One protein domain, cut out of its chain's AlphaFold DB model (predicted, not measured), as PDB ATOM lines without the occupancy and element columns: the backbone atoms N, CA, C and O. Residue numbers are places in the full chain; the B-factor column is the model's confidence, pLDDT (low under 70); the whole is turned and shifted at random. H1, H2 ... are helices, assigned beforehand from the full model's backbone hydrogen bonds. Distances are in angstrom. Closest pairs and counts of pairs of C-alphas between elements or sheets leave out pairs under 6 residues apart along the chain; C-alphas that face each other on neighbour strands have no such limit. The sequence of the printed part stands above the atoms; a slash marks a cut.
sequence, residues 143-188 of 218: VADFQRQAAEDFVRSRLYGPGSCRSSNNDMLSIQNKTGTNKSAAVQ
ATOM      1  N   VAL A 143     253.960 380.532 431.603       60.91
ATOM      2  CA  VAL A 143     253.344 380.486 432.951       60.91
ATOM      3  C   VAL A 143     251.870 380.906 432.903       60.91
ATOM      4  O   VAL A 143     251.025 380.297 433.563       60.91
ATOM      5  N   ALA A 144     251.541 381.901 432.071       68.25
ATOM      6  CA  ALA A 144     250.160 382.315 431.833       68.25
ATOM      7  C   ALA A 144     249.364 381.217 431.112       68.25
ATOM      8  O   ALA A 144     248.168 381.062 431.349       68.25
ATOM      9  N   ASP A 145     250.031 380.411 430.280       81.69
ATOM     10  CA  ASP A 145     249.403 379.292 429.582       81.69
ATOM     11  C   ASP A 145     249.064 378.136 430.533       81.69
ATOM     12  O   ASP A 145     247.971 377.583 430.430       81.69
ATOM     13  N   PHE A 146     249.929 377.817 431.507       88.12
ATOM     14  CA  PHE A 146     249.622 376.792 432.515       88.12
ATOM     15  C   PHE A 146     248.456 377.207 433.417       88.12
ATOM     16  O   PHE A 146     247.528 376.427 433.629       88.12
ATOM     17  N   GLN A 147     248.457 378.449 433.916       90.31
ATOM     18  CA  GLN A 147     247.344 378.963 434.721       90.31
ATOM     19  C   GLN A 147     246.042 379.025 433.917       90.31
ATOM     20  O   GLN A 147     244.985 378.658 434.431       90.31
ATOM     21  N   ARG A 148     246.107 379.430 432.640       90.44
ATOM     22  CA  ARG A 148     244.957 379.404 431.729       90.44
ATOM     23  C   ARG A 148     244.445 377.981 431.532       90.44
ATOM     24  O   ARG A 148     243.245 377.762 431.657       90.44
ATOM     25  N   GLN A 149     245.332 377.018 431.300       92.31
ATOM     26  CA  GLN A 149     244.962 375.614 431.141       92.31
ATOM     27  C   GLN A 149     244.307 375.060 432.415       92.31
ATOM     28  O   GLN A 149     243.241 374.455 432.337       92.31
ATOM     29  N   ALA A 150     244.872 375.351 433.589       94.75
ATOM     30  CA  ALA A 150     244.296 374.959 434.873       94.75
ATOM     31  C   ALA A 150     242.907 375.581 435.106       94.75
ATOM     32  O   ALA A 150     241.988 374.897 435.557       94.75
ATOM     33  N   ALA A 151     242.721 376.858 434.757       93.19
ATOM     34  CA  ALA A 151     241.424 377.525 434.837       93.19
ATOM     35  C   ALA A 151     240.407 376.924 433.852       93.19
ATOM     36  O   ALA A 151     239.251 376.696 434.210       93.19
ATOM     37  N   GLU A 152     240.830 376.613 432.627       91.69
ATOM     38  CA  GLU A 152     239.990 375.931 431.646       91.69
ATOM     39  C   GLU A 152     239.577 374.542 432.134       91.69
ATOM     40  O   GLU A 152     238.399 374.197 432.059       91.69
ATOM     41  N   ASP A 153     240.502 373.761 432.687       93.62
ATOM     42  CA  ASP A 153     240.214 372.431 433.222       93.62
ATOM     43  C   ASP A 153     239.315 372.488 434.463       93.62
ATOM     44  O   ASP A 153     238.409 371.662 434.621       93.62
ATOM     45  N   PHE A 154     239.465 373.515 435.303       94.88
ATOM     46  CA  PHE A 154     238.538 373.789 436.398       94.88
ATOM     47  C   PHE A 154     237.116 374.060 435.883       94.88
ATOM     48  O   PHE A 154     236.152 373.455 436.355       94.88
ATOM     49  N   VAL A 155     236.960 374.912 434.864       92.56
ATOM     50  CA  VAL A 155     235.646 375.198 434.266       92.56
ATOM     51  C   VAL A 155     235.069 373.950 433.596       92.56
ATOM     52  O   VAL A 155     233.891 373.635 433.784       92.56
ATOM     53  N   ARG A 156     235.888 373.200 432.849       90.94
ATOM     54  CA  ARG A 156     235.480 371.952 432.191       90.94
ATOM     55  C   ARG A 156     235.020 370.913 433.203       90.94
ATOM     56  O   ARG A 156     233.949 370.352 433.015       90.94
ATOM     57  N   SER A 157     235.759 370.692 434.286       91.56
ATOM     58  CA  SER A 157     235.390 369.705 435.307       91.56
ATOM     59  C   SER A 157     234.104 370.079 436.051       91.56
ATOM     60  O   SER A 157     233.253 369.216 436.263       91.56
ATOM     61  N   ARG A 158     233.910 371.361 436.391       91.56
ATOM     62  CA  ARG A 158     232.714 371.834 437.108       91.56
ATOM     63  C   ARG A 158     231.465 371.908 436.230       91.56
ATOM     64  O   ARG A 158     230.386 371.539 436.686       91.56
ATOM     65  N   LEU A 159     231.586 372.399 434.995       89.56
ATOM     66  CA  LEU A 159     230.429 372.669 434.129       89.56
ATOM     67  C   LEU A 159     230.150 371.562 433.118       89.56
ATOM     68  O   LEU A 159     228.986 371.319 432.799       89.56
ATOM     69  N   TYR A 160     231.187 370.895 432.616       90.50
ATOM     70  CA  TYR A 160     231.116 369.934 431.510       90.50
ATOM     71  C   TYR A 160     231.675 368.550 431.893       90.50
ATOM     72  O   TYR A 160     231.890 367.704 431.027       90.50
ATOM     73  N   GLY A 161     231.921 368.315 433.184       86.38
ATOM     74  CA  GLY A 161     232.543 367.098 433.689       86.38
ATOM     75  C   GLY A 161     231.596 365.898 433.779       86.38
ATOM     76  O   GLY A 161     230.407 365.987 433.443       86.38
ATOM     77  N   PRO A 162     232.104 364.750 434.261       85.56
ATOM     78  CA  PRO A 162     231.335 363.524 434.390       85.56
ATOM     79  C   PRO A 162     230.047 363.748 435.174       85.56
ATOM     80  O   PRO A 162     230.040 364.160 436.329       85.56
ATOM     81  N   GLY A 163     228.929 363.447 434.528       81.62
ATOM     82  CA  GLY A 163     227.617 363.579 435.134       81.62
ATOM     83  C   GLY A 163     226.904 364.898 434.865       81.62
ATOM     84  O   GLY A 163     225.694 364.927 435.092       81.62
ATOM     85  N   SER A 164     227.592 365.900 434.307       85.00
ATOM     86  CA  SER A 164     226.961 367.096 433.758       85.00
ATOM     87  C   SER A 164     226.100 366.741 432.550       85.00
ATOM     88  O   SER A 164     226.431 365.862 431.750       85.00
ATOM     89  N   CYS A 165     224.980 367.441 432.420       85.75
ATOM     90  CA  CYS A 165     224.126 367.354 431.248       85.75
ATOM     91  C   CYS A 165     224.287 368.566 430.316       85.75
ATOM     92  O   CYS A 165     223.455 368.771 429.436       85.75
ATOM     93  N   ARG A 166     225.322 369.390 430.520       88.06
ATOM     94  CA  ARG A 166     225.632 370.548 429.673       88.06
ATOM     95  C   ARG A 166     226.639 370.139 428.603       88.06
ATOM     96  O   ARG A 166     227.625 369.475 428.913       88.06
ATOM     97  N   SER A 167     226.410 370.554 427.364       86.81
ATOM     98  CA  SER A 167     227.376 370.421 426.269       86.81
ATOM     99  C   SER A 167     228.187 371.709 426.112       86.81
ATOM    100  O   SER A 167     227.732 372.802 426.457       86.81
ATOM    101  N   SER A 168     229.420 371.586 425.615       88.19
ATOM    102  CA  SER A 168     230.265 372.748 425.317       88.19
ATOM    103  C   SER A 168     229.715 373.517 424.113       88.19
ATOM    104  O   SER A 168     229.135 372.927 423.203       88.19
ATOM    105  N   ASN A 169     229.945 374.830 424.059       86.19
ATOM    106  CA  ASN A 169     229.538 375.657 422.918       86.19
ATOM    107  C   ASN A 169     230.151 375.170 421.599       86.19
ATOM    108  O   ASN A 169     229.483 375.200 420.570       86.19
ATOM    109  N   ASN A 170     231.403 374.706 421.630       87.62
ATOM    110  CA  ASN A 170     232.063 374.176 420.437       87.62
ATOM    111  C   ASN A 170     231.363 372.905 419.937       87.62
ATOM    112  O   ASN A 170     231.072 372.781 418.755       87.62
ATOM    113  N   ASP A 171     231.004 372.008 420.857       86.00
ATOM    114  CA  ASP A 171     230.243 370.803 420.536       86.00
ATOM    115  C   ASP A 171     228.876 371.183 419.946       86.00
ATOM    116  O   ASP A 171     228.571 370.851 418.804       86.00
ATOM    117  N   MET A 172     228.107 372.022 420.643       84.94
ATOM    118  CA  MET A 172     226.791 372.501 420.203       84.94
ATOM    119  C   MET A 172     226.769 373.163 418.828       84.94
ATOM    120  O   MET A 172     225.811 373.000 418.074       84.94
ATOM    121  N   LEU A 173     227.801 373.943 418.516       83.38
ATOM    122  CA  LEU A 173     227.901 374.695 417.269       83.38
ATOM    123  C   LEU A 173     228.735 373.974 416.205       83.38
ATOM    124  O   LEU A 173     228.929 374.537 415.118       83.38
ATOM    125  N   SER A 174     229.203 372.755 416.495       87.06
ATOM    126  CA  SER A 174     229.983 371.942 415.570       87.06
ATOM    127  C   SER A 174     229.186 371.651 414.303       87.06
ATOM    128  O   SER A 174     227.957 371.531 414.310       87.06
ATOM    129  N   ILE A 175     229.894 371.529 413.180       86.38
ATOM    130  CA  ILE A 175     229.267 371.213 411.892       86.38
ATOM    131  C   ILE A 175     228.530 369.873 411.989       86.38
ATOM    132  O   ILE A 175     227.420 369.773 411.488       86.38
ATOM    133  N   GLN A 176     229.073 368.899 412.724       83.31
ATOM    134  CA  GLN A 176     228.436 367.599 412.949       83.31
ATOM    135  C   GLN A 176     227.055 367.725 413.609       83.31
ATOM    136  O   GLN A 176     226.106 367.107 413.133       83.31
ATOM    137  N   ASN A 177     226.908 368.565 414.639       81.69
ATOM    138  CA  ASN A 177     225.608 368.796 415.280       81.69
ATOM    139  C   ASN A 177     224.675 369.690 414.443       81.69
ATOM    140  O   ASN A 177     223.456 369.629 414.608       81.69
ATOM    141  N   LYS A 178     225.224 370.493 413.520       83.12
ATOM    142  CA  LYS A 178     224.449 371.310 412.569       83.12
ATOM    143  C   LYS A 178     223.908 370.509 411.384       83.12
ATOM    144  O   LYS A 178     222.759 370.713 410.999       83.12
ATOM    145  N   THR A 179     224.727 369.645 410.788       84.00
ATOM    146  CA  THR A 179     224.396 368.877 409.576       84.00
ATOM    147  C   THR A 179     223.879 367.478 409.886       84.00
ATOM    148  O   THR A 179     223.276 366.845 409.024       84.00
ATOM    149  N   GLY A 180     224.122 366.969 411.093       78.44
ATOM    150  CA  GLY A 180     223.676 365.652 411.523       78.44
ATOM    151  C   GLY A 180     222.170 365.588 411.786       78.44
ATOM    152  O   GLY A 180     221.539 366.553 412.216       78.44
ATOM    153  N   THR A 181     221.593 364.400 411.588       79.00
ATOM    154  CA  THR A 181     220.185 364.102 411.908       79.00
ATOM    155  C   THR A 181     219.883 364.303 413.397       79.00
ATOM    156  O   THR A 181     218.787 364.712 413.774       79.00
ATOM    157  N   ASN A 182     220.876 364.050 414.254       72.44
ATOM    158  CA  ASN A 182     220.764 364.179 415.700       72.44
ATOM    159  C   ASN A 182     221.325 365.523 416.168       72.44
ATOM    160  O   ASN A 182     222.506 365.637 416.475       72.44
ATOM    161  N   LYS A 183     220.457 366.528 416.279       80.06
ATOM    162  CA  LYS A 183     220.804 367.826 416.872       80.06
ATOM    163  C   LYS A 183     220.976 367.666 418.387       80.06
ATOM    164  O   LYS A 183     220.065 367.196 419.079       80.06
ATOM    165  N   SER A 184     222.139 368.026 418.920       76.88
ATOM    166  CA  SER A 184     222.372 368.072 420.367       76.88
ATOM    167  C   SER A 184     221.777 369.351 420.964       76.88
ATOM    168  O   SER A 184     221.831 370.409 420.346       76.88
ATOM    169  N   ALA A 185     221.212 369.269 422.170       81.94
ATOM    170  CA  ALA A 185     220.752 370.432 422.935       81.94
ATOM    171  C   ALA A 185     221.859 370.935 423.875       81.94
ATOM    172  O   ALA A 185     222.667 370.128 424.338       81.94
ATOM    173  N   ALA A 186     221.865 372.240 424.182       82.75
ATOM    174  CA  ALA A 186     222.888 372.877 425.030       82.75
ATOM    175  C   ALA A 186     222.883 372.323 426.462       82.75
ATOM    176  O   ALA A 186     223.910 372.243 427.135       82.75
ATOM    177  N   VAL A 187     221.697 371.927 426.920       82.12
ATOM    178  CA  VAL A 187     221.473 371.249 428.189       82.12
ATOM    179  C   VAL A 187     220.507 370.099 427.935       82.12
ATOM    180  O   VAL A 187     219.464 370.274 427.305       82.12
ATOM    181  N   GLN A 188     220.857 368.910 428.411       85.31
ATOM    182  CA  GLN A 188     219.964 367.760 428.470       85.31
ATOM    183  C   GLN A 188     219.372 367.686 429.881       85.31
ATOM    184  O   GLN A 188     220.082 367.815 430.867       85.31
TER     185      GLN A 188
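Overview. This is residues 143 to 188 of the 218 residues of the protein "Nucleolar protein 7" of Fundulus heteroclitus (UniProt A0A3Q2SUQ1). One straight helix, H1, makes a long arm, and after it residues 161 to 168 turn a corner into a loose loop that holds two short helices, H2 and H3, and then folds back with residues 180 to 188. The first part of H1, residues 143 to 152, sticks out free of the rest. The printed part has 46 residues with three named helices, in the order H1, H2, H3, and no named strand; its class is all helix. It is loose, with a radius of gyration of the C-alphas of 13.2 A, and flat, spanning 42 by 22 by 11 A.

Along the chain. H1 takes residues 143 to 160 and measures 24.6 A from its first C-alpha, at (253.344, 380.486, 432.951), to its last, at (231.116, 369.934, 431.510). H2 takes residues 169 to 173, 6.0 A from first to last C-alpha. H3 takes residues 175 to 179, 5.9 A long by the same measure, and ends with C-alpha 179 at (224.396, 368.877, 409.576).

Arrangement. H1 touches no helix and is apart from both H2 and H3. H2 and H3 are close but not clearly touching: their closest C-alphas, those of Asp 171 and Asn 177, are 7.3 A apart, and their centres 9.2 A. In H1, H2 and H3 every O i to N i+4 pair is within hydrogen-bond range.

Size, cuts and confidence. The two C-alphas farthest apart, those of Val 143 and Thr 181, are 42.6 A apart. Without residues 143 to 152, the body of 36 residues spans 31 by 16 by 11 A. The printed part has no cut. The link from H1 to H2 is short, with 8 residues, and that from H2 to H3 is tight, with 1 residue. The mean pLDDT of the printed part is 85.4, and residues 143 to 144 are under 70.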